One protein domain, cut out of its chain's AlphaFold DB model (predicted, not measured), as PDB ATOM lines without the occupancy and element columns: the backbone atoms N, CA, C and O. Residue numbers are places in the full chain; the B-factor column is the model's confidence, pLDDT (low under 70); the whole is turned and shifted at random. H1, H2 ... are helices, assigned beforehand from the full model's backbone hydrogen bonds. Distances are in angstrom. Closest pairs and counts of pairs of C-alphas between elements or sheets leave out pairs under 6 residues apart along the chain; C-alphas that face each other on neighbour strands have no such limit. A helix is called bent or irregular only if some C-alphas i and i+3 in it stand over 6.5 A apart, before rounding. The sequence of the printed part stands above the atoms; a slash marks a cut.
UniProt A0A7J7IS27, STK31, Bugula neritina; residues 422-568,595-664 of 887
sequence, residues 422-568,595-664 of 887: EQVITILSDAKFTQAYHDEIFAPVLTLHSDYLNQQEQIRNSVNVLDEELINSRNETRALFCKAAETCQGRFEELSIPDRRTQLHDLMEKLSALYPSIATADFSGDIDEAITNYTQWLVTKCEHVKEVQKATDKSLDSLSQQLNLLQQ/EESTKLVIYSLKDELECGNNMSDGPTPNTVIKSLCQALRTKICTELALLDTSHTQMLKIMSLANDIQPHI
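This is residues 422 to 568 and 595 to 664 of the 887 residues of the protein "STK31" of Bugula neritina (UniProt A0A7J7IS27). You are looking at a long rod of helices, with H7 as the spine of one half and H5, with H6 beside it, as the other. H5 overlaps the first part of H7, H4 and short H1 pack on H7 farther along, and H3, in a hairpin with H2, crosses its last part. The printed part has 217 residues with seven named helices, H1 to H7 in order, and no named strand: all helix. It is extended, with a radius of gyration of the C-alphas of 31.3 A and spans of 117 by 28 by 24 A.

Begin at H1, residues 422 to 429, which touches the hub H7, residues 621 to 663; their closest C-alphas, Ile 425 and Leu 632, are 7.5 A apart. H2, residues 435 to 461, and H3, residues 468 to 493, form a hairpin at a shallow tilt of 23 degrees; their closest C-alphas are Val 445 and Ala 484, 5.4 A. H3 touches H7 at a steep tilt of 44 degrees, closest at the C-alphas of Cys 482 and Ala 657, 5.1 A. H2, H3 and H7 make an up-and-down bundle, each running against the one before. H4, residues 497 to 514, touches H7, closest at the C-alphas of Leu 504 and Ile 636, 6.3 A. H5, residues 527 to 568, touches H7 with residues 527 to 537 alone, and H6, residues 595 to 610, at a shallow tilt of 19 degrees, opposite ways. O i to N i+4 pairs are within hydrogen-bond range throughout H1, H3, H4, H5 and H6, in 21 of 23 in H2 and 37 of 39 in H7.

Find C-alpha 422 at (82.901, 113.534, 125.424), where H1 begins. H2 is irregular, C-alphas 441 and 444 being 7.0 A apart, and has a kink of 49 degrees near residue 442. H5 runs 61.1 A to C-alpha 568 at (49.855, 129.507, 162.065). H7 runs 64.1 A to C-alpha 663 at (109.023, 89.572, 85.455), and is only just irregular, C-alphas 659 and 662 being 6.9 A apart.

The C-alphas farthest apart, of Asn 464 and Gln 568, are 119.7 A apart. Residues 569 to 594 are cut out, leaving 18.5 A between C-alphas 568 and 595. The link from H4 to H5 is long; pLDDT is under 70 in 32 residues, among them 516 to 525 and 611 to 622.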
ATOM      1  N   GLU A 422      82.487 114.743 124.723       80.50
ATOM      2  CA  GLU A 422      82.901 113.534 125.424       80.50
ATOM      3  C   GLU A 422      82.757 112.288 124.540       80.50
ATOM      4  O   GLU A 422      83.634 111.423 124.542       80.50
ATOM      5  N   GLN A 423      81.703 112.213 123.719       77.38
ATOM      6  CA  GLN A 423      81.573 111.197 122.666       77.38
ATOM      7  C   GLN A 423      82.668 111.344 121.601       77.38
ATOM      8  O   GLN A 423      83.290 110.347 121.233       77.38
ATOM      9  N   VAL A 424      82.944 112.570 121.136       81.56
ATOM     10  CA  VAL A 424      84.021 112.844 120.167       81.56
ATOM     11  C   VAL A 424      85.380 112.445 120.750       81.56
ATOM     12  O   VAL A 424      86.114 111.700 120.105       81.56
ATOM     13  N   ILE A 425      85.693 112.866 121.983       83.12
ATOM     14  CA  ILE A 425      86.910 112.478 122.712       83.12
ATOM     15  C   ILE A 425      87.018 110.950 122.771       83.12
ATOM     16  O   ILE A 425      88.021 110.398 122.334       83.12
ATOM     17  N   THR A 426      85.961 110.255 123.203       82.81
ATOM     18  CA  THR A 426      85.952 108.785 123.330       82.81
ATOM     19  C   THR A 426      86.278 108.078 122.006       82.81
ATOM     20  O   THR A 426      87.048 107.118 121.995       82.81
ATOM     21  N   ILE A 427      85.741 108.555 120.875       80.44
ATOM     22  CA  ILE A 427      85.959 107.945 119.548       80.44
ATOM     23  C   ILE A 427      87.355 108.269 118.973       80.44
ATOM     24  O   ILE A 427      87.875 107.509 118.148       80.44
ATOM     25  N   LEU A 428      87.979 109.371 119.401       81.31
ATOM     26  CA  LEU A 428      89.346 109.743 119.011       81.31
ATOM     27  C   LEU A 428      90.421 109.137 119.927       81.31
ATOM     28  O   LEU A 428      91.541 108.916 119.470       81.31
ATOM     29  N   SER A 429      90.087 108.818 121.182       76.62
ATOM     30  CA  SER A 429      90.953 108.059 122.096       76.62
ATOM     31  C   SER A 429      91.077 106.576 121.713       76.62
ATOM     32  O   SER A 429      92.083 105.950 122.044       76.62
ATOM     33  N   ASP A 430      90.105 106.013 120.984       69.50
ATOM     34  CA  ASP A 430      90.196 104.692 120.337       69.50
ATOM     35  C   ASP A 430      91.120 104.774 119.099       69.50
ATOM     36  O   ASP A 430      90.683 104.796 117.943       69.50
ATOM     37  N   ALA A 431      92.423 104.923 119.361       60.06
ATOM     38  CA  ALA A 431      93.464 105.267 118.392       60.06
ATOM     39  C   ALA A 431      93.859 104.092 117.472       60.06
ATOM     40  O   ALA A 431      94.982 103.588 117.516       60.06
ATOM     41  N   LYS A 432      92.934 103.668 116.603       64.31
ATOM     42  CA  LYS A 432      93.130 102.555 115.650       64.31
ATOM     43  C   LYS A 432      94.144 102.841 114.548       64.31
ATOM     44  O   LYS A 432      94.698 101.903 113.986       64.31
ATOM     45  N   PHE A 433      94.380 104.113 114.227       75.19
ATOM     46  CA  PHE A 433      95.282 104.517 113.156       75.19
ATOM     47  C   PHE A 433      96.238 105.608 113.646       75.19
ATOM     48  O   PHE A 433      95.820 106.688 114.059       75.19
ATOM     49  N   THR A 434      97.537 105.309 113.648       81.38
ATOM     50  CA  THR A 434      98.594 106.200 114.154       81.38
ATOM     51  C   THR A 434      99.798 106.184 113.218       81.38
ATOM     52  O   THR A 434      99.970 105.239 112.449       81.38
ATOM     53  N   GLN A 435     100.667 107.198 113.309       83.75
ATOM     54  CA  GLN A 435     101.905 107.245 112.519       83.75
ATOM     55  C   GLN A 435     102.786 106.010 112.760       83.75
ATOM     56  O   GLN A 435     103.265 105.407 111.809       83.75
ATOM     57  N   ALA A 436     102.926 105.571 114.016       83.94
ATOM     58  CA  ALA A 436     103.696 104.371 114.347       83.94
ATOM     59  C   ALA A 436     103.134 103.108 113.669       83.94
ATOM     60  O   ALA A 436     103.895 102.279 113.182       83.94
ATOM     61  N   TYR A 437     101.805 102.985 113.596       81.69
ATOM     62  CA  TYR A 437     101.136 101.861 112.942       81.69
ATOM     63  C   TYR A 437     101.242 101.916 111.408       81.69
ATOM     64  O   TYR A 437     101.454 100.893 110.757       81.69
ATOM     65  N   HIS A 438     101.157 103.117 110.825       86.31
ATOM     66  CA  HIS A 438     101.476 103.343 109.416       86.31
ATOM     67  C   HIS A 438     102.903 102.875 109.098       86.31
ATOM     68  O   HIS A 438     103.111 102.078 108.184       86.31
ATOM     69  N   ASP A 439     103.880 103.319 109.883       87.56
ATOM     70  CA  ASP A 439     105.284 103.000 109.644       87.56
ATOM     71  C   ASP A 439     105.552 101.494 109.828       87.56
ATOM     72  O   ASP A 439     106.299 100.908 109.048       87.56
ATOM     73  N   GLU A 440     104.867 100.826 110.764       88.12
ATOM     74  CA  GLU A 440     104.924  99.367 110.944       88.12
ATOM     75  C   GLU A 440     104.421  98.576 109.715       88.12
ATOM     76  O   GLU A 440     104.968  97.520 109.386       88.12
ATOM     77  N   ILE A 441     103.391  99.075 109.023       87.56
ATOM     78  CA  ILE A 441     102.854  98.460 107.797       87.56
ATOM     79  C   ILE A 441     103.755  98.742 106.591       87.56
ATOM     80  O   ILE A 441     104.083  97.825 105.834       87.56
ATOM     81  N   PHE A 442     104.148 100.002 106.388       91.69
ATOM     82  CA  PHE A 442     104.770 100.440 105.139       91.69
ATOM     83  C   PHE A 442     106.303 100.323 105.130       91.69
ATOM     84  O   PHE A 442     106.873 100.063 104.068       91.69
ATOM     85  N   ALA A 443     107.001 100.443 106.266       93.25
ATOM     86  CA  ALA A 443     108.471 100.417 106.289       93.25
ATOM     87  C   ALA A 443     109.106  99.142 105.684       93.25
ATOM     88  O   ALA A 443     110.081  99.293 104.941       93.25
ATOM     89  N   PRO A 444     108.583  97.911 105.891       93.75
ATOM     90  CA  PRO A 444     109.169  96.708 105.291       93.75
ATOM     91  C   PRO A 444     109.146  96.728 103.755       93.75
ATOM     92  O   PRO A 444     110.150  96.430 103.109       93.75
ATOM     93  N   VAL A 445     108.017  97.126 103.157       95.19
ATOM     94  CA  VAL A 445     107.850  97.163 101.694       95.19
ATOM     95  C   VAL A 445     108.546  98.375 101.063       95.19
ATOM     96  O   VAL A 445     109.103  98.259  99.972       95.19
ATOM     97  N   LEU A 446     108.601  99.515 101.762       94.44
ATOM     98  CA  LEU A 446     109.356 100.694 101.320       94.44
ATOM     99  C   LEU A 446     110.875 100.466 101.359       94.44
ATOM    100  O   LEU A 446     111.569 100.912 100.447       94.44
ATOM    101  N   THR A 447     111.383  99.727 102.352       95.38
ATOM    102  CA  THR A 447     112.801  99.318 102.403       95.38
ATOM    103  C   THR A 447     113.150  98.445 101.197       95.38
ATOM    104  O   THR A 447     114.035  98.803 100.425       95.38
ATOM    105  N   LEU A 448     112.372  97.385 100.945       95.38
ATOM    106  CA  LEU A 448     112.569  96.502  99.787       95.38
ATOM    107  C   LEU A 448     112.468  97.240  98.440       95.38
ATOM    108  O   LEU A 448     113.197  96.919  97.503       95.38
ATOM    109  N   HIS A 449     111.596  98.245  98.333       93.75
ATOM    110  CA  HIS A 449     111.524  99.105  97.150       93.75
ATOM    111  C   HIS A 449     112.796  99.951  96.969       93.75
ATOM    112  O   HIS A 449     113.312 100.050  95.857       93.75
ATOM    113  N   SER A 450     113.321 100.532  98.052       93.75
ATOM    114  CA  SER A 450     114.575 101.293  98.036       93.75
ATOM    115  C   SER A 450     115.765 100.413  97.638       93.75
ATOM    116  O   SER A 450     116.553 100.801  96.775       93.75
ATOM    117  N   ASP A 451     115.865  99.212  98.211       93.56
ATOM    118  CA  ASP A 451     116.912  98.239  97.882       93.56
ATOM    119  C   ASP A 451     116.837  97.826  96.406       93.56
ATOM    120  O   ASP A 451     117.849  97.834  95.704       93.56
ATOM    121  N   TYR A 452     115.626  97.565  95.900       91.62
ATOM    122  CA  TYR A 452     115.388  97.250  94.493       91.62
ATOM    123  C   TYR A 452     115.846  98.373  93.548       91.62
ATOM    124  O   TYR A 452     116.516  98.101  92.550       91.62
ATOM    125  N   LEU A 453     115.511  99.633  93.851       89.94
ATOM    126  CA  LEU A 453     115.931 100.780  93.039       89.94
ATOM    127  C   LEU A 453     117.456 100.955  93.043       89.94
ATOM    128  O   LEU A 453     118.046 101.144  91.979       89.94
ATOM    129  N   ASN A 454     118.091 100.824  94.210       90.44
ATOM    130  CA  ASN A 454     119.543 100.910  94.364       90.44
ATOM    131  C   ASN A 454     120.257  99.802  93.564       90.44
ATOM    132  O   ASN A 454     121.159 100.078  92.776       90.44
ATOM    133  N   GLN A 455     119.792  98.555  93.663       89.50
ATOM    134  CA  GLN A 455     120.317  97.440  92.867       89.50
ATOM    135  C   GLN A 455     120.138  97.664  91.353       89.50
ATOM    136  O   GLN A 455     121.059  97.406  90.579       89.50
ATOM    137  N   GLN A 456     118.988  98.185  90.910       86.06
ATOM    138  CA  GLN A 456     118.751  98.524  89.498       86.06
ATOM    139  C   GLN A 456     119.693  99.629  88.990       86.06
ATOM    140  O   GLN A 456     120.112  99.592  87.830       86.06
ATOM    141  N   GLU A 457     120.039 100.604  89.832       86.12
ATOM    142  CA  GLU A 457     121.006 101.656  89.511       86.12
ATOM    143  C   GLU A 457     122.445 101.122  89.458       86.12
ATOM    144  O   GLU A 457     123.163 101.403  88.498       86.12
ATOM    145  N   GLN A 458     122.842 100.279  90.416       85.75
ATOM    146  CA  GLN A 458     124.150  99.617  90.405       85.75
ATOM    147  C   GLN A 458     124.345  98.784  89.130       85.75
ATOM    148  O   GLN A 458     125.337  98.991  88.434       85.75
ATOM    149  N   ILE A 459     123.369  97.945  88.751       82.81
ATOM    150  CA  ILE A 459     123.419  97.154  87.503       82.81
ATOM    151  C   ILE A 459     123.516  98.067  86.270       82.81
ATOM    152  O   ILE A 459     124.274  97.776  85.345       82.81
ATOM    153  N   ARG A 460     122.785  99.193  86.239       80.12
ATOM    154  CA  ARG A 460     122.845 100.158  85.124       80.12
ATOM    155  C   ARG A 460     124.239 100.780  84.966       80.12
ATOM    156  O   ARG A 460     124.656 101.048  83.841       80.12
ATOM    157  N   ASN A 461     124.953 100.980  86.071       79.44
ATOM    158  CA  ASN A 461     126.297 101.556  86.092       79.44
ATOM    159  C   ASN A 461     127.412 100.511  85.829       79.44
ATOM    160  O   ASN A 461     128.565 100.881  85.596       79.44
ATOM    161  N   SER A 462     127.089  99.213  85.788       73.25
ATOM    162  CA  SER A 462     128.014  98.102  85.499       73.25
ATOM    163  C   SER A 462     128.321  97.947  83.996       73.25
ATOM    164  O   SER A 462     127.964  96.959  83.358       73.25
ATOM    165  N   VAL A 463     129.022  98.921  83.405       56.34
ATOM    166  CA  VAL A 463     129.193  99.049  81.936       56.34
ATOM    167  C   VAL A 463     129.936  97.880  81.250       56.34
ATOM    168  O   VAL A 463     129.699  97.635  80.066       56.34
ATOM    169  N   ASN A 464     130.831  97.161  81.946       54.84
ATOM    170  CA  ASN A 464     131.770  96.206  81.314       54.84
ATOM    171  C   ASN A 464     131.763  94.766  81.866       54.84
ATOM    172  O   ASN A 464     132.310  93.879  81.211       54.84
ATOM    173  N   VAL A 465     131.179  94.514  83.039       61.12
ATOM    174  CA  VAL A 465     131.050  93.172  83.633       61.12
ATOM    175  C   VAL A 465     129.669  93.093  84.268       61.12
ATOM    176  O   VAL A 465     129.360  93.896  85.144       61.12
ATOM    177  N   LEU A 466     128.842  92.149  83.814       66.50
ATOM    178  CA  LEU A 466     127.574  91.844  84.469       66.50
ATOM    179  C   LEU A 466     127.870  90.996  85.705       66.50
ATOM    180  O   LEU A 466     128.370  89.880  85.586       66.50
ATOM    181  N   ASP A 467     127.587  91.550  86.877       76.12
ATOM    182  CA  ASP A 467     127.672  90.836  88.146       76.12
ATOM    183  C   ASP A 467     126.418  89.961  88.313       76.12
ATOM    184  O   ASP A 467     125.317  90.461  88.566       76.12
ATOM    185  N   GLU A 468     126.571  88.647  88.119       79.81
ATOM    186  CA  GLU A 468     125.467  87.697  88.280       79.81
ATOM    187  C   GLU A 468     124.973  87.609  89.734       79.81
ATOM    188  O   GLU A 468     123.786  87.360  89.944       79.81
ATOM    189  N   GLU A 469     125.816  87.863  90.741       84.31
ATOM    190  CA  GLU A 469     125.390  87.872  92.147       84.31
ATOM    191  C   GLU A 469     124.471  89.073  92.416       84.31
ATOM    192  O   GLU A 469     123.400  88.910  93.004       84.31
ATOM    193  N   LEU A 470     124.810  90.253  91.886       86.31
ATOM    194  CA  LEU A 470     123.965  91.450  91.964       86.31
ATOM    195  C   LEU A 470     122.638  91.285  91.197       86.31
ATOM    196  O   LEU A 470     121.577  91.657  91.702       86.31
ATOM    197  N   ILE A 471     122.670  90.685  90.001       84.25
ATOM    198  CA  ILE A 471     121.482  90.384  89.176       84.25
ATOM    199  C   ILE A 471     120.542  89.397  89.886       84.25
ATOM    200  O   ILE A 471     119.317  89.585  89.856       84.25
ATOM    201  N   ASN A 472     121.100  88.373  90.539       86.62
ATOM    202  CA  ASN A 472     120.352  87.391  91.321       86.62
ATOM    203  C   ASN A 472     119.782  88.012  92.601       86.62
ATOM    204  O   ASN A 472     118.580  87.901  92.829       86.62
ATOM    205  N   SER A 473     120.587  88.762  93.360       89.62
ATOM    206  CA  SER A 473     120.135  89.504  94.543       89.62
ATOM    207  C   SER A 473     118.972  90.446  94.205       89.62
ATOM    208  O   SER A 473     117.943  90.434  94.872       89.62
ATOM    209  N   ARG A 474     119.058  91.171  93.083       89.94
ATOM    210  CA  ARG A 474     117.978  92.023  92.559       89.94
ATOM    211  C   ARG A 474     116.712  91.238  92.196       89.94
ATOM    212  O   ARG A 474     115.601  91.725  92.411       89.94
ATOM    213  N   ASN A 475     116.850  90.031  91.647       88.31
ATOM    214  CA  ASN A 475     115.713  89.151  91.353       88.31
ATOM    215  C   ASN A 475     115.055  88.600  92.631       88.31
ATOM    216  O   ASN A 475     113.828  88.501  92.682       88.31
ATOM    217  N   GLU A 476     115.833  88.308  93.673       91.06
ATOM    218  CA  GLU A 476     115.308  87.964  94.998       91.06
ATOM    219  C   GLU A 476     114.561  89.153  95.620       91.06
ATOM    220  O   GLU A 476     113.409  88.994  96.030       91.06
ATOM    221  N   THR A 477     115.134  90.365  95.589       92.25
ATOM    222  CA  THR A 477     114.473  91.588  96.080       92.25
ATOM    223  C   THR A 477     113.130  91.835  95.396       92.25
ATOM    224  O   THR A 477     112.175  92.211  96.068       92.25
ATOM    225  N   ARG A 478     112.993  91.571  94.085       91.62
ATOM    226  CA  ARG A 478     111.697  91.664  93.376       91.62
ATOM    227  C   ARG A 478     110.633  90.741  93.950       91.62
ATOM    228  O   ARG A 478     109.507  91.178  94.189       91.62
ATOM    229  N   ALA A 479     110.981  89.470  94.144       92.12
ATOM    230  CA  ALA A 479     110.058  88.473  94.671       92.12
ATOM    231  C   ALA A 479     109.678  88.787  96.128       92.12
ATOM    232  O   ALA A 479     108.512  88.669  96.508       92.12
ATOM    233  N   LEU A 480     110.645  89.254  96.926       94.38
ATOM    234  CA  LEU A 480     110.413  89.728  98.290       94.38
ATOM    235  C   LEU A 480     109.537  90.988  98.321       94.38
ATOM    236  O   LEU A 480     108.610  91.041  99.124       94.38
ATOM    237  N   PHE A 481     109.771  91.960  97.434       95.25
ATOM    238  CA  PHE A 481     108.974  93.185  97.322       95.25
ATOM    239  C   PHE A 481     107.511  92.882  96.985       95.25
ATOM    240  O   PHE A 481     106.628  93.364  97.688       95.25
ATOM    241  N   CYS A 482     107.235  92.047  95.977       93.75
ATOM    242  CA  CYS A 482     105.853  91.725  95.604       93.75
ATOM    243  C   CYS A 482     105.128  90.965  96.728       93.75
ATOM    244  O   CYS A 482     104.009  91.319  97.090       93.75
ATOM    245  N   LYS A 483     105.803  90.012  97.385       94.00
ATOM    246  CA  LYS A 483     105.264  89.325  98.570       94.00
ATOM    247  C   LYS A 483     105.020  90.280  99.751       94.00
ATOM    248  O   LYS A 483     104.042  90.129 100.486       94.00
ATOM    249  N   ALA A 484     105.901  91.258  99.956       94.44
ATOM    250  CA  ALA A 484     105.731  92.288 100.977       94.44
ATOM    251  C   ALA A 484     104.577  93.242 100.634       94.44
ATOM    252  O   ALA A 484     103.844  93.626 101.539       94.44
ATOM    253  N   ALA A 485     104.366  93.562  99.354       94.75
ATOM    254  CA  ALA A 485     103.224  94.336  98.873       94.75
ATOM    255  C   ALA A 485     101.894  93.598  99.109       94.75
ATOM    256  O   ALA A 485     101.000  94.175  99.718       94.75
ATOM    257  N   GLU A 486     101.794  92.311  98.754       93.56
ATOM    258  CA  GLU A 486     100.623  91.463  99.052       93.56
ATOM    259  C   GLU A 486     100.334  91.395 100.566       93.56
ATOM    260  O   GLU A 486      99.195  91.548 101.008       93.56
ATOM    261  N   THR A 487     101.379  91.228 101.386       93.06
ATOM    262  CA  THR A 487     101.254  91.203 102.857       93.06
ATOM    263  C   THR A 487     100.801  92.562 103.410       93.06
ATOM    264  O   THR A 487      99.964  92.626 104.309       93.06
ATOM    265  N   CYS A 488     101.341  93.652 102.863       91.88
ATOM    266  CA  CYS A 488     100.982  95.025 103.208       91.88
ATOM    267  C   CYS A 488      99.519  95.318 102.838       91.88
ATOM    268  O   CYS A 488      98.781  95.845 103.668       91.88
ATOM    269  N   GLN A 489      99.072  94.904 101.646       91.56
ATOM    270  CA  GLN A 489      97.685  95.032 101.197       91.56
ATOM    271  C   GLN A 489      96.719  94.293 102.131       91.56
ATOM    272  O   GLN A 489      95.744  94.893 102.572       91.56
ATOM    273  N   GLY A 490      97.008  93.037 102.497       89.06
ATOM    274  CA  GLY A 490      96.155  92.275 103.417       89.06
ATOM    275  C   GLY A 490      95.958  92.984 104.763       89.06
ATOM    276  O   GLY A 490      94.827  93.199 105.192       89.06
ATOM    277  N   ARG A 491      97.052  93.459 105.381       87.12
ATOM    278  CA  ARG A 491      96.994  94.266 106.618       87.12
ATOM    279  C   ARG A 491      96.238  95.588 106.436       87.12
ATOM    280  O   ARG A 491      95.636  96.086 107.382       87.12
ATOM    281  N   PHE A 492      96.289  96.175 105.243       84.88
ATOM    282  CA  PHE A 492      95.620  97.434 104.921       84.88
ATOM    283  C   PHE A 492      94.103  97.269 104.732       84.88
ATOM    284  O   PHE A 492      93.331  98.146 105.117       84.88
ATOM    285  N   GLU A 493      93.666  96.133 104.182       85.12
ATOM    286  CA  GLU A 493      92.251  95.789 103.993       85.12
ATOM    287  C   GLU A 493      91.546  95.444 105.319       85.12
ATOM    288  O   GLU A 493      90.385  95.811 105.506       85.12
ATOM    289  N   GLU A 494      92.251  94.833 106.280       82.25
ATOM    290  CA  GLU A 494      91.728  94.503 107.622       82.25
ATOM    291  C   GLU A 494      91.261  95.727 108.442       82.25
ATOM    292  O   GLU A 494      90.476  95.587 109.380       82.25
ATOM    293  N   LEU A 495      91.715  96.936 108.099       72.75
ATOM    294  CA  LEU A 495      91.516  98.155 108.897       72.75
ATOM    295  C   LEU A 495      90.172  98.865 108.702       72.75
ATOM    296  O   LEU A 495      89.879  99.809 109.434       72.75
ATOM    297  N   SER A 496      89.390  98.476 107.690       77.38
ATOM    298  CA  SER A 496      88.194  99.197 107.224       77.38
ATOM    299  C   SER A 496      88.367 100.728 107.181       77.38
ATOM    300  O   SER A 496      87.589 101.514 107.730       77.38
ATOM    301  N   ILE A 497      89.423 101.171 106.492       77.75
ATOM    302  CA  ILE A 497      89.745 102.593 106.272       77.75
ATOM    303  C   ILE A 497      88.546 103.406 105.735       77.75
ATOM    304  O   ILE A 497      88.363 104.530 106.209       77.75
ATOM    305  N   PRO A 498      87.679 102.894 104.829       80.06
ATOM    306  CA  PRO A 498      86.466 103.607 104.423       80.06
ATOM    307  C   PRO A 498      85.512 103.914 105.588       80.06
ATOM    308  O   PRO A 498      84.995 105.031 105.665       80.06
ATOM    309  N   ASP A 499      85.325 102.977 106.523       83.75
ATOM    310  CA  ASP A 499      84.453 103.169 107.687       83.75
ATOM    311  C   ASP A 499      85.054 104.196 108.651       83.75
ATOM    312  O   ASP A 499      84.352 105.105 109.096       83.75
ATOM    313  N   ARG A 500      86.367 104.118 108.928       86.94
ATOM    314  CA  ARG A 500      87.040 105.100 109.796       86.94
ATOM    315  C   ARG A 500      87.058 106.496 109.171       86.94
ATOM    316  O   ARG A 500      86.756 107.459 109.870       86.94
ATOM    317  N   ARG A 501      87.324 106.625 107.863       86.19
ATOM    318  CA  ARG A 501      87.230 107.910 107.143       86.19
ATOM    319  C   ARG A 501      85.810 108.483 107.242       86.19
ATOM    320  O   ARG A 501      85.656 109.662 107.550       86.19
ATOM    321  N   THR A 502      84.783 107.654 107.042       88.44
ATOM    322  CA  THR A 502      83.375 108.070 107.174       88.44
ATOM    323  C   THR A 502      83.075 108.540 108.599       88.44
ATOM    324  O   THR A 502      82.584 109.649 108.776       88.44
ATOM    325  N   GLN A 503      83.465 107.768 109.620       88.44
ATOM    326  CA  GLN A 503      83.300 108.127 111.034       88.44
ATOM    327  C   GLN A 503      83.974 109.466 111.387       88.44
ATOM    328  O   GLN A 503      83.391 110.276 112.105       88.44
ATOM    329  N   LEU A 504      85.185 109.715 110.883       89.25
ATOM    330  CA  LEU A 504      85.920 110.961 111.114       89.25
ATOM    331  C   LEU A 504      85.270 112.169 110.420       89.25
ATOM    332  O   LEU A 504      85.200 113.243 111.020       89.25
ATOM    333  N   HIS A 505      84.748 112.011 109.197       88.88
ATOM    334  CA  HIS A 505      83.979 113.069 108.529       88.88
ATOM    335  C   HIS A 505      82.665 113.373 109.263       88.88
ATOM    336  O   HIS A 505      82.388 114.540 109.528       88.88
ATOM    337  N   ASP A 506      81.927 112.344 109.687       87.75
ATOM    338  CA  ASP A 506      80.713 112.464 110.506       87.75
ATOM    339  C   ASP A 506      80.958 113.272 111.793       87.75
ATOM    340  O   ASP A 506      80.124 114.077 112.207       87.75
ATOM    341  N   LEU A 507      82.100 113.050 112.458       87.38
ATOM    342  CA  LEU A 507      82.498 113.799 113.655       87.38
ATOM    343  C   LEU A 507      82.916 115.237 113.328       87.38
ATOM    344  O   LEU A 507      82.556 116.150 114.068       87.38
ATOM    345  N   MET A 508      83.632 115.457 112.222       86.50
ATOM    346  CA  MET A 508      84.008 116.797 111.759       86.50
ATOM    347  C   MET A 508      82.778 117.649 111.417       86.50
ATOM    348  O   MET A 508      82.734 118.827 111.776       86.50
ATOM    349  N   GLU A 509      81.772 117.065 110.764       86.38
ATOM    350  CA  GLU A 509      80.509 117.732 110.440       86.38
ATOM    351  C   GLU A 509      79.737 118.091 111.719       86.38
ATOM    352  O   GLU A 509      79.368 119.251 111.905       86.38
ATOM    353  N   LYS A 510      79.602 117.148 112.665       83.31
ATOM    354  CA  LYS A 510      78.970 117.388 113.978       83.31
ATOM    355  C   LYS A 510      79.680 118.484 114.780       83.31
ATOM    356  O   LYS A 510      79.014 119.373 115.305       83.31
ATOM    357  N   LEU A 511      81.015 118.471 114.845       81.12
ATOM    358  CA  LEU A 511      81.798 119.527 115.500       81.12
ATOM    359  C   LEU A 511      81.600 120.891 114.825       81.12
ATOM    360  O   LEU A 511      81.433 121.895 115.515       81.12
ATOM    361  N   SER A 512      81.603 120.928 113.490       81.81
ATOM    362  CA  SER A 512      81.464 122.170 112.719       81.81
ATOM    363  C   SER A 512      80.059 122.770 112.845       81.81
ATOM    364  O   SER A 512      79.930 123.985 112.951       81.81
ATOM    365  N   ALA A 513      79.018 121.931 112.903       78.81
ATOM    366  CA  ALA A 513      77.638 122.358 113.129       78.81
ATOM    367  C   ALA A 513      77.403 122.896 114.553       78.81
ATOM    368  O   ALA A 513      76.665 123.862 114.732       78.81
ATOM    369  N   LEU A 514      78.040 122.297 115.568       71.06
ATOM    370  CA  LEU A 514      77.934 122.747 116.962       71.06
ATOM    371  C   LEU A 514      78.768 124.005 117.249       71.06
ATOM    372  O   LEU A 514      78.361 124.831 118.067       71.06
ATOM    373  N   TYR A 515      79.910 124.176 116.574       75.31
ATOM    374  CA  TYR A 515      80.823 125.300 116.802       75.31
ATOM    375  C   TYR A 515      81.319 125.977 115.503       75.31
ATOM    376  O   TYR A 515      82.524 125.959 115.219       75.31
ATOM    377  N   PRO A 516      80.440 126.659 114.735       68.00
ATOM    378  CA  PRO A 516      80.814 127.267 113.450       68.00
ATOM    379  C   PRO A 516      81.927 128.328 113.550       68.00
ATOM    380  O   PRO A 516      82.723 128.509 112.633       68.00
ATOM    381  N   SER A 517      82.036 129.017 114.692       62.59
ATOM    382  CA  SER A 517      82.966 130.135 114.934       62.59
ATOM    383  C   SER A 517      84.433 129.734 115.201       62.59
ATOM    384  O   SER A 517      85.247 130.568 115.619       62.59
ATOM    385  N   ILE A 518      84.784 128.463 114.983       62.34
ATOM    386  CA  ILE A 518      86.122 127.884 115.229       62.34
ATOM    387  C   ILE A 518      86.874 127.609 113.905       62.34
ATOM    388  O   ILE A 518      87.989 127.099 113.904       62.34
ATOM    389  N   ALA A 519      86.302 127.995 112.760       51.62
ATOM    390  CA  ALA A 519      86.736 127.565 111.429       51.62
ATOM    391  C   ALA A 519      88.206 127.849 111.023       51.62
ATOM    392  O   ALA A 519      88.707 127.141 110.148       51.62
ATOM    393  N   THR A 520      88.891 128.834 111.624       51.91
ATOM    394  CA  THR A 520      90.067 129.508 111.019       51.91
ATOM    395  C   THR A 520      91.336 129.619 111.883       51.91
ATOM    396  O   THR A 520      92.215 130.414 111.560       51.91
ATOM    397  N   ALA A 521      91.473 128.866 112.979       49.31
ATOM    398  CA  ALA A 521      92.676 128.934 113.824       49.31
ATOM    399  C   ALA A 521      93.419 127.590 113.905       49.31
ATOM    400  O   ALA A 521      92.854 126.589 114.348       49.31
ATOM    401  N   ASP A 522      94.710 127.587 113.568       50.72
ATOM    402  CA  ASP A 522      95.607 126.452 113.812       50.72
ATOM    403  C   ASP A 522      95.856 126.297 115.317       50.72
ATOM    404  O   ASP A 522      96.290 127.235 115.989       50.72
ATOM    405  N   PHE A 523      95.545 125.124 115.878       61.44
ATOM    406  CA  PHE A 523      95.862 124.820 117.276       61.44
ATOM    407  C   PHE A 523      97.228 124.146 117.353       61.44
ATOM    408  O   PHE A 523      97.384 123.021 116.884       61.44
ATOM    409  N   SER A 524      98.196 124.824 117.969       57.31
ATOM    410  CA  SER A 524      99.538 124.291 118.236       57.31
ATOM    411  C   SER A 524      99.695 123.704 119.647       57.31
ATOM    412  O   SER A 524     100.819 123.442 120.065       57.31
ATOM    413  N   GLY A 525      98.606 123.595 120.414       64.94
ATOM    414  CA  GLY A 525      98.615 123.014 121.756       64.94
ATOM    415  C   GLY A 525      98.416 121.499 121.736       64.94
ATOM    416  O   GLY A 525      97.987 120.925 120.732       64.94
ATOM    417  N   ASP A 526      98.697 120.861 122.866       78.56
ATOM    418  CA  ASP A 526      98.462 119.432 123.046       78.56
ATOM    419  C   ASP A 526      96.959 119.133 123.212       78.56
ATOM    420  O   ASP A 526      96.218 119.862 123.882       78.56
ATOM    421  N   ILE A 527      96.498 118.046 122.591       82.12
ATOM    422  CA  ILE A 527      95.127 117.559 122.733       82.12
ATOM    423  C   ILE A 527      94.875 117.012 124.139       82.12
ATOM    424  O   ILE A 527      93.797 117.251 124.684       82.12
ATOM    425  N   ASP A 528      95.858 116.356 124.756       82.88
ATOM    426  CA  ASP A 528      95.701 115.783 126.096       82.88
ATOM    427  C   ASP A 528      95.642 116.895 127.161       82.88
ATOM    428  O   ASP A 528      94.827 116.842 128.090       82.88
ATOM    429  N   GLU A 529      96.403 117.980 126.973       84.94
ATOM    430  CA  GLU A 529      96.281 119.214 127.759       84.94
ATOM    431  C   GLU A 529      94.897 119.872 127.574       84.94
ATOM    432  O   GLU A 529      94.245 120.246 128.554       84.94
ATOM    433  N   ALA A 530      94.398 119.977 126.337       83.44
ATOM    434  CA  ALA A 530      93.083 120.558 126.054       83.44
ATOM    435  C   ALA A 530      91.923 119.742 126.663       83.44
ATOM    436  O   ALA A 530      91.004 120.322 127.250       83.44
ATOM    437  N   ILE A 531      91.985 118.406 126.588       84.38
ATOM    438  CA  ILE A 531      91.026 117.487 127.225       84.38
ATOM    439  C   ILE A 531      91.086 117.617 128.751       84.38
ATOM    440  O   ILE A 531      90.040 117.684 129.404       84.38
ATOM    441  N   THR A 532      92.287 117.708 129.329       84.25
ATOM    442  CA  THR A 532      92.480 117.889 130.777       84.25
ATOM    443  C   THR A 532      91.855 119.202 131.257       84.25
ATOM    444  O   THR A 532      91.065 119.205 132.202       84.25
ATOM    445  N   ASN A 533      92.128 120.307 130.556       81.81
ATOM    446  CA  ASN A 533      91.581 121.628 130.869       81.81
ATOM    447  C   ASN A 533      90.045 121.674 130.759       81.81
ATOM    448  O   ASN A 533      89.381 122.241 131.629       81.81
ATOM    449  N   TYR A 534      89.468 121.038 129.736       83.25
ATOM    450  CA  TYR A 534      88.014 120.915 129.588       83.25
ATOM    451  C   TYR A 534      87.378 120.078 130.702       83.25
ATOM    452  O   TYR A 534      86.394 120.504 131.308       83.25
ATOM    453  N   THR A 535      87.970 118.926 131.025       80.12
ATOM    454  CA  THR A 535      87.479 118.036 132.087       80.12
ATOM    455  C   THR A 535      87.503 118.735 133.449       80.12
ATOM    456  O   THR A 535      86.531 118.672 134.199       80.12
ATOM    457  N   GLN A 536      88.575 119.476 133.750       81.12
ATOM    458  CA  GLN A 536      88.680 120.260 134.979       81.12
ATOM    459  C   GLN A 536      87.629 121.382 135.041       81.12
ATOM    460  O   GLN A 536      86.973 121.556 136.070       81.12
ATOM    461  N   TRP A 537      87.415 122.106 133.936       81.62
ATOM    462  CA  TRP A 537      86.380 123.141 133.840       81.62
ATOM    463  C   TRP A 537      84.962 122.576 134.026       81.62
ATOM    464  O   TRP A 537      84.159 123.168 134.752       81.62
ATOM    465  N   LEU A 538      84.654 121.413 133.436       74.94
ATOM    466  CA  LEU A 538      83.369 120.727 133.610       74.94
ATOM    467  C   LEU A 538      83.091 120.381 135.075       74.94
ATOM    468  O   LEU A 538      81.976 120.609 135.550       74.94
ATOM    469  N   VAL A 539      84.088 119.852 135.794       76.56
ATOM    470  CA  VAL A 539      83.961 119.514 137.220       76.56
ATOM    471  C   VAL A 539      83.646 120.770 138.032       76.56
ATOM    472  O   VAL A 539      82.623 120.805 138.717       76.56
ATOM    473  N   THR A 540      84.435 121.836 137.871       74.50
ATOM    474  CA  THR A 540      84.228 123.106 138.586       74.50
ATOM    475  C   THR A 540      82.877 123.757 138.249       74.50
ATOM    476  O   THR A 540      82.187 124.247 139.143       74.50
ATOM    477  N   LYS A 541      82.426 123.698 136.986       72.00
ATOM    478  CA  LYS A 541      81.078 124.142 136.581       72.00
ATOM    479  C   LYS A 541      79.978 123.322 137.261       72.00
ATOM    480  O   LYS A 541      79.015 123.893 137.770       72.00
ATOM    481  N   CYS A 542      80.119 121.997 137.304       70.75
ATOM    482  CA  CYS A 542      79.166 121.109 137.971       70.75
ATOM    483  C   CYS A 542      79.103 121.330 139.489       70.75
ATOM    484  O   CYS A 542      78.044 121.136 140.086       70.75
ATOM    485  N   GLU A 543      80.213 121.697 140.126       74.19
ATOM    486  CA  GLU A 543      80.267 122.030 141.551       74.19
ATOM    487  C   GLU A 543      79.587 123.372 141.834       74.19
ATOM    488  O   GLU A 543      78.657 123.416 142.638       74.19
ATOM    489  N   HIS A 544      79.938 124.427 141.093       73.06
ATOM    490  CA  HIS A 544      79.335 125.753 141.248       73.06
ATOM    491  C   HIS A 544      77.808 125.739 141.045       73.06
ATOM    492  O   HIS A 544      77.067 126.269 141.875       73.06
ATOM    493  N   VAL A 545      77.305 125.035 140.021       72.94
ATOM    494  CA  VAL A 545      75.854 124.873 139.797       72.94
ATOM    495  C   VAL A 545      75.162 124.202 140.993       72.94
ATOM    496  O   VAL A 545      74.066 124.614 141.376       72.94
ATOM    497  N   LYS A 546      75.791 123.203 141.633       78.56
ATOM    498  CA  LYS A 546      75.246 122.554 142.843       78.56
ATOM    499  C   LYS A 546      75.254 123.491 144.054       78.56
ATOM    500  O   LYS A 546      74.342 123.418 144.877       78.56
ATOM    501  N   GLU A 547      76.260 124.352 144.187       80.62
ATOM    502  CA  GLU A 547      76.326 125.340 145.268       80.62
ATOM    503  C   GLU A 547      75.235 126.407 145.140       80.62
ATOM    504  O   GLU A 547      74.531 126.669 146.119       80.62
ATOM    505  N   VAL A 548      75.031 126.953 143.938       80.31
ATOM    506  CA  VAL A 548      73.980 127.950 143.681       80.31
ATOM    507  C   VAL A 548      72.586 127.330 143.851       80.31
ATOM    508  O   VAL A 548      71.759 127.889 144.569       80.31
ATOM    509  N   GLN A 549      72.346 126.114 143.339       83.00
ATOM    510  CA  GLN A 549      71.099 125.369 143.589       83.00
ATOM    511  C   GLN A 549      70.804 125.197 145.088       83.00
ATOM    512  O   GLN A 549      69.685 125.441 145.544       83.00
ATOM    513  N   LYS A 550      71.821 124.834 145.876       83.12
ATOM    514  CA  LYS A 550      71.719 124.683 147.335       83.12
ATOM    515  C   LYS A 550      71.444 126.016 148.045       83.12
ATOM    516  O   LYS A 550      70.762 126.023 149.072       83.12
ATOM    517  N   ALA A 551      71.956 127.134 147.526       81.25
ATOM    518  CA  ALA A 551      71.650 128.468 148.036       81.25
ATOM    519  C   ALA A 551      70.189 128.861 147.746       81.25
ATOM    520  O   ALA A 551      69.483 129.277 148.667       81.25
ATOM    521  N   THR A 552      69.706 128.643 146.519       84.44
ATOM    522  CA  THR A 552      68.301 128.856 146.129       84.44
ATOM    523  C   THR A 552      67.336 128.042 146.982       84.44
ATOM    524  O   THR A 552      66.375 128.596 147.518       84.44
ATOM    525  N   ASP A 553      67.605 126.746 147.159       83.75
ATOM    526  CA  ASP A 553      66.745 125.848 147.933       83.75
ATOM    527  C   ASP A 553      66.655 126.306 149.398       83.75
ATOM    528  O   ASP A 553      65.564 126.398 149.960       83.75
ATOM    529  N   LYS A 554      67.783 126.725 149.991       85.94
ATOM    530  CA  LYS A 554      67.829 127.296 151.345       85.94
ATOM    531  C   LYS A 554      67.030 128.603 151.468       85.94
ATOM    532  O   LYS A 554      66.361 128.814 152.483       85.94
ATOM    533  N   SER A 555      67.087 129.481 150.465       83.31
ATOM    534  CA  SER A 555      66.292 130.717 150.433       83.31
ATOM    535  C   SER A 555      64.789 130.413 150.333       83.31
ATOM    536  O   SER A 555      63.990 131.004 151.067       83.31
ATOM    537  N   LEU A 556      64.398 129.456 149.483       83.00
ATOM    538  CA  LEU A 556      63.009 129.004 149.331       83.00
ATOM    539  C   LEU A 556      62.460 128.357 150.610       83.00
ATOM    540  O   LEU A 556      61.336 128.668 151.013       83.00
ATOM    541  N   ASP A 557      63.253 127.518 151.280       80.94
ATOM    542  CA  ASP A 557      62.900 126.927 152.573       80.94
ATOM    543  C   ASP A 557      62.682 127.999 153.648       80.94
ATOM    544  O   ASP A 557      61.706 127.929 154.396       80.94
ATOM    545  N   SER A 558      63.538 129.026 153.700       81.69
ATOM    546  CA  SER A 558      63.397 130.144 154.644       81.69
ATOM    547  C   SER A 558      62.083 130.913 154.435       81.69
ATOM    548  O   SER A 558      61.321 131.123 155.384       81.69
ATOM    549  N   LEU A 559      61.753 131.256 153.182       81.94
ATOM    550  CA  LEU A 559      60.485 131.915 152.844       81.94
ATOM    551  C   LEU A 559      59.277 131.017 153.160       81.94
ATOM    552  O   LEU A 559      58.292 131.480 153.733       81.94
ATOM    553  N   SER A 560      59.361 129.720 152.850       80.69
ATOM    554  CA  SER A 560      58.335 128.728 153.193       80.69
ATOM    555  C   SER A 560      58.109 128.649 154.710       80.69
ATOM    556  O   SER A 560      56.968 128.672 155.171       80.69
ATOM    557  N   GLN A 561      59.175 128.624 155.517       79.50
ATOM    558  CA  GLN A 561      59.088 128.614 156.980       79.50
ATOM    559  C   GLN A 561      58.423 129.888 157.527       79.50
ATOM    560  O   GLN A 561      57.508 129.784 158.345       79.50
ATOM    561  N   GLN A 562      58.789 131.075 157.032       80.00
ATOM    562  CA  GLN A 562      58.132 132.331 157.420       80.00
ATOM    563  C   GLN A 562      56.643 132.361 157.038       80.00
ATOM    564  O   GLN A 562      55.801 132.728 157.859       80.00
ATOM    565  N   LEU A 563      56.297 131.920 155.822       76.62
ATOM    566  CA  LEU A 563      54.907 131.803 155.364       76.62
ATOM    567  C   LEU A 563      54.095 130.840 156.242       76.62
ATOM    568  O   LEU A 563      52.936 131.120 156.550       76.62
ATOM    569  N   ASN A 564      54.696 129.733 156.682       72.88
ATOM    570  CA  ASN A 564      54.066 128.779 157.593       72.88
ATOM    571  C   ASN A 564      53.831 129.365 158.994       72.88
ATOM    572  O   ASN A 564      52.753 129.166 159.550       72.88
ATOM    573  N   LEU A 565      54.789 130.115 159.546       75.44
ATOM    574  CA  LEU A 565      54.635 130.788 160.844       75.44
ATOM    575  C   LEU A 565      53.543 131.867 160.799       75.44
ATOM    576  O   LEU A 565      52.707 131.933 161.701       75.44
ATOM    577  N   LEU A 566      53.482 132.655 159.720       68.88
ATOM    578  CA  LEU A 566      52.390 133.605 159.475       68.88
ATOM    579  C   LEU A 566      51.033 132.897 159.339       68.88
ATOM    580  O   LEU A 566      50.040 133.349 159.908       68.88
ATOM    581  N   GLN A 567      50.985 131.764 158.628       65.31
ATOM    582  CA  GLN A 567      49.769 130.962 158.479       65.31
ATOM    583  C   GLN A 567      49.289 130.387 159.824       65.31
ATOM    584  O   GLN A 567      48.088 130.352 160.063       65.31
ATOM    585  N   GLN A 568      50.197 129.983 160.718       66.69
ATOM    586  CA  GLN A 568      49.855 129.507 162.065       66.69
ATOM    587  C   GLN A 568      49.378 130.642 162.985       66.69
ATOM    588  O   GLN A 568      48.382 130.478 163.687       66.69
ATOM    589  N   GLU A 595      58.613 140.838 152.566       72.19
ATOM    590  CA  GLU A 595      58.990 141.540 151.337       72.19
ATOM    591  C   GLU A 595      60.497 141.407 151.073       72.19
ATOM    592  O   GLU A 595      60.911 141.047 149.971       72.19
ATOM    593  N   GLU A 596      61.322 141.609 152.101       75.25
ATOM    594  CA  GLU A 596      62.777 141.428 152.045       75.25
ATOM    595  C   GLU A 596      63.170 139.962 151.820       75.25
ATOM    596  O   GLU A 596      64.019 139.670 150.979       75.25
ATOM    597  N   SER A 597      62.483 139.023 152.474       75.44
ATOM    598  CA  SER A 597      62.725 137.586 152.269       75.44
ATOM    599  C   SER A 597      62.292 137.119 150.869       75.44
ATOM    600  O   SER A 597      62.953 136.281 150.260       75.44
ATOM    601  N   THR A 598      61.239 137.716 150.303       78.62
ATOM    602  CA  THR A 598      60.814 137.483 148.913       78.62
ATOM    603  C   THR A 598      61.817 138.070 147.918       78.62
ATOM    604  O   THR A 598      62.168 137.408 146.942       78.62
ATOM    605  N   LYS A 599      62.347 139.272 148.181       82.00
ATOM    606  CA  LYS A 599      63.430 139.882 147.389       82.00
ATOM    607  C   LYS A 599      64.703 139.030 147.407       82.00
ATOM    608  O   LYS A 599      65.304 138.844 146.353       82.00
ATOM    609  N   LEU A 600      65.072 138.458 148.556       82.12
ATOM    610  CA  LEU A 600      66.221 137.556 148.679       82.12
ATOM    611  C   LEU A 600      66.032 136.261 147.870       82.12
ATOM    612  O   LEU A 600      66.948 135.841 147.170       82.12
ATOM    613  N   VAL A 601      64.834 135.664 147.894       82.75
ATOM    614  CA  VAL A 601      64.509 134.507 147.040       82.75
ATOM    615  C   VAL A 601      64.566 134.870 145.556       82.75
ATOM    616  O   VAL A 601      65.135 134.116 144.773       82.75
ATOM    617  N   ILE A 602      64.029 136.027 145.152       82.31
ATOM    618  CA  ILE A 602      64.119 136.507 143.763       82.31
ATOM    619  C   ILE A 602      65.582 136.711 143.346       82.31
ATOM    620  O   ILE A 602      65.921 136.388 142.211       82.31
ATOM    621  N   TYR A 603      66.446 137.198 144.242       84.69
ATOM    622  CA  TYR A 603      67.884 137.307 143.993       84.69
ATOM    623  C   TYR A 603      68.527 135.928 143.781       84.69
ATOM    624  O   TYR A 603      69.114 135.712 142.727       84.69
ATOM    625  N   SER A 604      68.354 134.970 144.703       82.44
ATOM    626  CA  SER A 604      68.921 133.616 144.546       82.44
ATOM    627  C   SER A 604      68.417 132.904 143.282       82.44
ATOM    628  O   SER A 604      69.188 132.246 142.595       82.44
ATOM    629  N   LEU A 605      67.138 133.075 142.927       82.94
ATOM    630  CA  LEU A 605      66.590 132.517 141.686       82.94
ATOM    631  C   LEU A 605      67.204 133.150 140.431       82.94
ATOM    632  O   LEU A 605      67.373 132.450 139.439       82.94
ATOM    633  N   LYS A 606      67.524 134.451 140.447       83.44
ATOM    634  CA  LYS A 606      68.226 135.116 139.334       83.44
ATOM    635  C   LYS A 606      69.675 134.666 139.234       83.44
ATOM    636  O   LYS A 606      70.115 134.337 138.142       83.44
ATOM    637  N   ASP A 607      70.357 134.555 140.367       80.62
ATOM    638  CA  ASP A 607      71.719 134.026 140.457       80.62
ATOM    639  C   ASP A 607      71.805 132.608 139.854       80.62
ATOM    640  O   ASP A 607      72.657 132.343 139.014       80.62
ATOM    641  N   GLU A 608      70.840 131.721 140.136       82.62
ATOM    642  CA  GLU A 608      70.774 130.386 139.513       82.62
ATOM    643  C   GLU A 608      70.479 130.410 137.999       82.62
ATOM    644  O   GLU A 608      71.012 129.590 137.242       82.62
ATOM    645  N   LEU A 609      69.661 131.363 137.540       77.44
ATOM    646  CA  LEU A 609      69.393 131.581 136.113       77.44
ATOM    647  C   LEU A 609      70.618 132.156 135.371       77.44
ATOM    648  O   LEU A 609      70.770 131.914 134.175       77.44
ATOM    649  N   GLU A 610      71.491 132.891 136.065       72.94
ATOM    650  CA  GLU A 610      72.663 133.592 135.511       72.94
ATOM    651  C   GLU A 610      73.998 132.837 135.721       72.94
ATOM    652  O   GLU A 610      74.976 133.097 135.015       72.94
ATOM    653  N   CYS A 611      74.022 131.832 136.607       66.00
ATOM    654  CA  CYS A 611      75.155 130.962 136.974       66.00
ATOM    655  C   CYS A 611      75.879 130.297 135.776       66.00
ATOM    656  O   CYS A 611      77.041 129.906 135.874       66.00
ATOM    657  N   GLY A 612      75.238 130.217 134.603       55.88
ATOM    658  CA  GLY A 612      75.872 129.746 133.366       55.88
ATOM    659  C   GLY A 612      76.944 130.678 132.772       55.88
ATOM    660  O   GLY A 612      77.776 130.197 132.004       55.88
ATOM    661  N   ASN A 613      76.941 131.974 133.115       54.22
ATOM    662  CA  ASN A 613      77.748 133.002 132.436       54.22
ATOM    663  C   ASN A 613      78.864 133.632 133.295       54.22
ATOM    664  O   ASN A 613      79.804 134.190 132.732       54.22
ATOM    665  N   ASN A 614      78.787 133.548 134.628       50.53
ATOM    666  CA  ASN A 614      79.571 134.393 135.544       50.53
ATOM    667  C   ASN A 614      80.583 133.610 136.410       50.53
ATOM    668  O   ASN A 614      80.527 133.650 137.635       50.53
ATOM    669  N   MET A 615      81.551 132.934 135.785       53.12
ATOM    670  CA  MET A 615      82.758 132.454 136.483       53.12
ATOM    671  C   MET A 615      83.806 133.579 136.508       53.12
ATOM    672  O   MET A 615      84.355 133.905 135.457       53.12
ATOM    673  N   SER A 616      84.073 134.193 137.669       50.88
ATOM    674  CA  SER A 616      84.976 135.360 137.756       50.88
ATOM    675  C   SER A 616      86.470 135.031 137.816       50.88
ATOM    676  O   SER A 616      87.275 135.915 137.541       50.88
ATOM    677  N   ASP A 617      86.842 133.791 138.145       47.06
ATOM    678  CA  ASP A 617      88.237 133.347 138.266       47.06
ATOM    679  C   ASP A 617      88.493 132.107 137.392       47.06
ATOM    680  O   ASP A 617      88.264 130.968 137.798       47.06
ATOM    681  N   GLY A 618      88.967 132.334 136.164       50.19
ATOM    682  CA  GLY A 618      89.377 131.279 135.232       50.19
ATOM    683  C   GLY A 618      89.379 131.728 133.764       50.19
ATOM    684  O   GLY A 618      88.841 132.790 133.439       50.19
ATOM    685  N   PRO A 619      89.969 130.941 132.840       54.69
ATOM    686  CA  PRO A 619      89.752 131.139 131.409       54.69
ATOM    687  C   PRO A 619      88.255 131.012 131.104       54.69
ATOM    688  O   PRO A 619      87.585 130.117 131.623       54.69
ATOM    689  N   THR A 620      87.713 131.910 130.275       59.78
ATOM    690  CA  THR A 620      86.257 131.957 130.058       59.78
ATOM    691  C   THR A 620      85.735 130.622 129.504       59.78
ATOM    692  O   THR A 620      86.459 129.970 128.742       59.78
ATOM    693  N   PRO A 621      84.483 130.219 129.805       63.09
ATOM    694  CA  PRO A 621      83.862 129.013 129.244       63.09
ATOM    695  C   PRO A 621      84.071 128.851 127.732       63.09
ATOM    696  O   PRO A 621      84.452 127.783 127.254       63.09
ATOM    697  N   ASN A 622      83.914 129.951 126.991       66.38
ATOM    698  CA  ASN A 622      84.102 129.988 125.545       66.38
ATOM    699  C   ASN A 622      85.563 129.759 125.133       66.38
ATOM    700  O   ASN A 622      85.796 129.184 124.077       66.38
ATOM    701  N   THR A 623      86.545 130.170 125.940       74.31
ATOM    702  CA  THR A 623      87.971 129.915 125.682       74.31
ATOM    703  C   THR A 623      88.298 128.429 125.813       74.31
ATOM    704  O   THR A 623      88.913 127.872 124.911       74.31
ATOM    705  N   VAL A 624      87.866 127.773 126.897       77.19
ATOM    706  CA  VAL A 624      88.180 126.353 127.153       77.19
ATOM    707  C   VAL A 624      87.535 125.452 126.100       77.19
ATOM    708  O   VAL A 624      88.215 124.620 125.499       77.19
ATOM    709  N   ILE A 625      86.245 125.667 125.820       77.44
ATOM    710  CA  ILE A 625      85.519 124.925 124.781       77.44
ATOM    711  C   ILE A 625      86.141 125.188 123.404       77.44
ATOM    712  O   ILE A 625      86.358 124.244 122.648       77.44
ATOM    713  N   LYS A 626      86.491 126.446 123.084       77.38
ATOM    714  CA  LYS A 626      87.114 126.772 121.796       77.38
ATOM    715  C   LYS A 626      88.443 126.048 121.606       77.38
ATOM    716  O   LYS A 626      88.610 125.412 120.570       77.38
ATOM    717  N   SER A 627      89.337 126.088 122.595       81.12
ATOM    718  CA  SER A 627      90.626 125.387 122.543       81.12
ATOM    719  C   SER A 627      90.458 123.877 122.359       81.12
ATOM    720  O   SER A 627      91.134 123.297 121.511       81.12
ATOM    721  N   LEU A 628      89.523 123.239 123.078       84.94
ATOM    722  CA  LEU A 628      89.245 121.810 122.903       84.94
ATOM    723  C   LEU A 628      88.735 121.495 121.490       84.94
ATOM    724  O   LEU A 628      89.271 120.606 120.834       84.94
ATOM    725  N   CYS A 629      87.732 122.218 120.990       82.56
ATOM    726  CA  CYS A 629      87.194 121.983 119.648       82.56
ATOM    727  C   CYS A 629      88.259 122.179 118.556       82.56
ATOM    728  O   CYS A 629      88.287 121.428 117.580       82.56
ATOM    729  N   GLN A 630      89.161 123.148 118.737       83.69
ATOM    730  CA  GLN A 630      90.300 123.386 117.853       83.69
ATOM    731  C   GLN A 630      91.288 122.200 117.887       83.69
ATOM    732  O   GLN A 630      91.676 121.704 116.831       83.69
ATOM    733  N   ALA A 631      91.615 121.675 119.075       85.50
ATOM    734  CA  ALA A 631      92.468 120.495 119.245       85.50
ATOM    735  C   ALA A 631      91.864 119.223 118.616       85.50
ATOM    736  O   ALA A 631      92.543 118.510 117.871       85.50
ATOM    737  N   LEU A 632      90.573 118.962 118.856       87.31
ATOM    738  CA  LEU A 632      89.841 117.827 118.276       87.31
ATOM    739  C   LEU A 632      89.787 117.924 116.742       87.31
ATOM    740  O   LEU A 632      90.007 116.925 116.056       87.31
ATOM    741  N   ARG A 633      89.571 119.128 116.192       85.75
ATOM    742  CA  ARG A 633      89.622 119.388 114.744       85.75
ATOM    743  C   ARG A 633      91.008 119.084 114.172       85.75
ATOM    744  O   ARG A 633      91.090 118.337 113.200       85.75
ATOM    745  N   THR A 634      92.086 119.579 114.786       85.19
ATOM    746  CA  THR A 634      93.468 119.269 114.370       85.19
ATOM    747  C   THR A 634      93.743 117.762 114.401       85.19
ATOM    748  O   THR A 634      94.319 117.220 113.454       85.19
ATOM    749  N   LYS A 635      93.283 117.048 115.438       86.75
ATOM    750  CA  LYS A 635      93.439 115.590 115.551       86.75
ATOM    751  C   LYS A 635      92.707 114.826 114.442       86.75
ATOM    752  O   LYS A 635      93.297 113.937 113.836       86.75
ATOM    753  N   ILE A 636      91.463 115.196 114.130       88.38
ATOM    754  CA  ILE A 636      90.708 114.573 113.031       88.38
ATOM    755  C   ILE A 636      91.375 114.865 111.679       88.38
ATOM    756  O   ILE A 636      91.557 113.952 110.878       88.38
ATOM    757  N   CYS A 637      91.776 116.115 111.424       87.56
ATOM    758  CA  CYS A 637      92.441 116.495 110.175       87.56
ATOM    759  C   CYS A 637      93.775 115.760 109.969       87.56
ATOM    760  O   CYS A 637      94.063 115.328 108.856       87.56
ATOM    761  N   THR A 638      94.574 115.589 111.027       86.56
ATOM    762  CA  THR A 638      95.849 114.852 110.955       86.56
ATOM    763  C   THR A 638      95.644 113.352 110.735       86.56
ATOM    764  O   THR A 638      96.359 112.765 109.926       86.56
ATOM    765  N   GLU A 639      94.638 112.731 111.364       88.81
ATOM    766  CA  GLU A 639      94.301 111.319 111.118       88.81
ATOM    767  C   GLU A 639      93.768 111.094 109.687       88.81
ATOM    768  O   GLU A 639      94.201 110.161 109.012       88.81
ATOM    769  N   LEU A 640      92.908 111.988 109.178       89.62
ATOM    770  CA  LEU A 640      92.431 111.962 107.787       89.62
ATOM    771  C   LEU A 640      93.576 112.120 106.774       89.62
ATOM    772  O   LEU A 640      93.677 111.330 105.836       89.62
ATOM    773  N   ALA A 641      94.474 113.090 106.981       89.06
ATOM    774  CA  ALA A 641      95.630 113.300 106.111       89.06
ATOM    775  C   ALA A 641      96.579 112.087 106.096       89.06
ATOM    776  O   ALA A 641      97.142 111.752 105.047       89.06
ATOM    777  N   LEU A 642      96.728 111.397 107.235       89.25
ATOM    778  CA  LEU A 642      97.483 110.151 107.303       89.25
ATOM    779  C   LEU A 642      96.790 109.052 106.487       89.25
ATOM    780  O   LEU A 642      97.434 108.492 105.607       89.25
ATOM    781  N   LEU A 643      95.486 108.809 106.686       89.19
ATOM    782  CA  LEU A 643      94.700 107.818 105.923       89.19
ATOM    783  C   LEU A 643      94.788 108.046 104.400       89.19
ATOM    784  O   LEU A 643      94.991 107.098 103.636       89.19
ATOM    785  N   ASP A 644      94.681 109.299 103.952       88.12
ATOM    786  CA  ASP A 644      94.800 109.688 102.540       88.12
ATOM    787  C   ASP A 644      96.208 109.423 101.982       88.12
ATOM    788  O   ASP A 644      96.366 108.900 100.869       88.12
ATOM    789  N   THR A 645      97.240 109.724 102.775       89.69
ATOM    790  CA  THR A 645      98.641 109.440 102.441       89.69
ATOM    791  C   THR A 645      98.874 107.935 102.326       89.69
ATOM    792  O   THR A 645      99.421 107.484 101.318       89.69
ATOM    793  N   SER A 646      98.398 107.146 103.292       88.62
ATOM    794  CA  SER A 646      98.545 105.685 103.320       88.62
ATOM    795  C   SER A 646      97.857 105.016 102.131       88.62
ATOM    796  O   SER A 646      98.450 104.177 101.458       88.62
ATOM    797  N   HIS A 647      96.629 105.433 101.808       89.25
ATOM    798  CA  HIS A 647      95.900 104.952 100.632       89.25
ATOM    799  C   HIS A 647      96.644 105.277  99.328       89.25
ATOM    800  O   HIS A 647      96.769 104.435  98.438       89.25
ATOM    801  N   THR A 648      97.208 106.483  99.226       89.94
ATOM    802  CA  THR A 648      98.006 106.897  98.064       89.94
ATOM    803  C   THR A 648      99.317 106.111  97.950       89.94
ATOM    804  O   THR A 648      99.738 105.783  96.840       89.94
ATOM    805  N   GLN A 649      99.970 105.786  99.071       90.62
ATOM    806  CA  GLN A 649     101.161 104.930  99.088       90.62
ATOM    807  C   GLN A 649     100.825 103.487  98.690       90.62
ATOM    808  O   GLN A 649     101.510 102.932  97.832       90.62
ATOM    809  N   MET A 650      99.739 102.918  99.223       92.38
ATOM    810  CA  MET A 650      99.264 101.576  98.872       92.38
ATOM    811  C   MET A 650      99.008 101.436  97.365       92.38
ATOM    812  O   MET A 650      99.526 100.515  96.738       92.38
ATOM    813  N   LEU A 651      98.300 102.391  96.747       91.62
ATOM    814  CA  LEU A 651      98.064 102.384  95.297       91.62
ATOM    815  C   LEU A 651      99.366 102.394  94.478       91.62
ATOM    816  O   LEU A 651      99.468 101.682  93.480       91.62
ATOM    817  N   LYS A 652     100.376 103.170  94.898       92.19
ATOM    818  CA  LYS A 652     101.690 103.210  94.230       92.19
ATOM    819  C   LYS A 652     102.441 101.885  94.367       92.19
ATOM    820  O   LYS A 652     102.982 101.397  93.378       92.19
ATOM    821  N   ILE A 653     102.447 101.307  95.569       92.56
ATOM    822  CA  ILE A 653     103.084 100.016  95.859       92.56
ATOM    823  C   ILE A 653     102.435  98.906  95.032       92.56
ATOM    824  O   ILE A 653     103.145  98.163  94.361       92.56
ATOM    825  N   MET A 654     101.101  98.839  94.999       94.06
ATOM    826  CA  MET A 654     100.376  97.824  94.232       94.06
ATOM    827  C   MET A 654     100.511  98.003  92.719       94.06
ATOM    828  O   MET A 654     100.632  97.008  92.011       94.06
ATOM    829  N   SER A 655     100.551  99.239  92.207       92.69
ATOM    830  CA  SER A 655     100.867  99.486  90.791       92.69
ATOM    831  C   SER A 655     102.241  98.916  90.435       92.69
ATOM    832  O   SER A 655     102.354  98.142  89.491       92.69
ATOM    833  N   LEU A 656     103.269  99.233  91.229       90.50
ATOM    834  CA  LEU A 656     104.628  98.757  90.980       90.50
ATOM    835  C   LEU A 656     104.764  97.236  91.163       90.50
ATOM    836  O   LEU A 656     105.489  96.594  90.406       90.50
ATOM    837  N   ALA A 657     104.071  96.644  92.138       92.12
ATOM    838  CA  ALA A 657     104.045  95.196  92.323       92.12
ATOM    839  C   ALA A 657     103.414  94.499  91.106       92.12
ATOM    840  O   ALA A 657     104.002  93.562  90.577       92.12
ATOM    841  N   ASN A 658     102.287  95.010  90.595       91.25
ATOM    842  CA  ASN A 658     101.652  94.502  89.374       91.25
ATOM    843  C   ASN A 658     102.542  94.650  88.128       91.25
ATOM    844  O   ASN A 658     102.521  93.774  87.269       91.25
ATOM    845  N   ASP A 659     103.339  95.718  88.043       86.75
ATOM    846  CA  ASP A 659     104.311  95.929  86.964       86.75
ATOM    847  C   ASP A 659     105.518  94.968  87.063       86.75
ATOM    848  O   ASP A 659     106.064  94.542  86.046       86.75
ATOM    849  N   ILE A 660     105.943  94.593  88.278       87.50
ATOM    850  CA  ILE A 660     107.074  93.676  88.518       87.50
ATOM    851  C   ILE A 660     106.655  92.197  88.441       87.50
ATOM    852  O   ILE A 660     107.454  91.371  87.991       87.50
ATOM    853  N   GLN A 661     105.428  91.845  88.837       87.56
ATOM    854  CA  GLN A 661     104.941  90.460  88.938       87.56
ATOM    855  C   GLN A 661     105.181  89.608  87.669       87.56
ATOM    856  O   GLN A 661     105.660  88.479  87.811       87.56
ATOM    857  N   PRO A 662     104.949  90.101  86.428       85.31
ATOM    858  CA  PRO A 662     105.181  89.330  85.202       85.31
ATOM    859  C   PRO A 662     106.659  89.024  84.928       85.31
ATOM    860  O   PRO A 662     106.963  88.229  84.043       85.31
ATOM    861  N   HIS A 663     107.578  89.678  85.640       79.00
ATOM    862  CA  HIS A 663     109.023  89.572  85.455       79.00
ATOM    863  C   HIS A 663     109.704  88.694  86.517       79.00
ATOM    864  O   HIS A 663     110.903  88.427  86.417       79.00
ATOM    865  N   ILE A 664     108.958  88.195  87.508       80.44
ATOM    866  CA  ILE A 664     109.472  87.254  88.509       80.44
ATOM    867  C   ILE A 664     109.796  85.913  87.834       80.44
ATOM    868  O   ILE A 664     108.974  85.331  87.132       80.44
TER     869      ILE A 664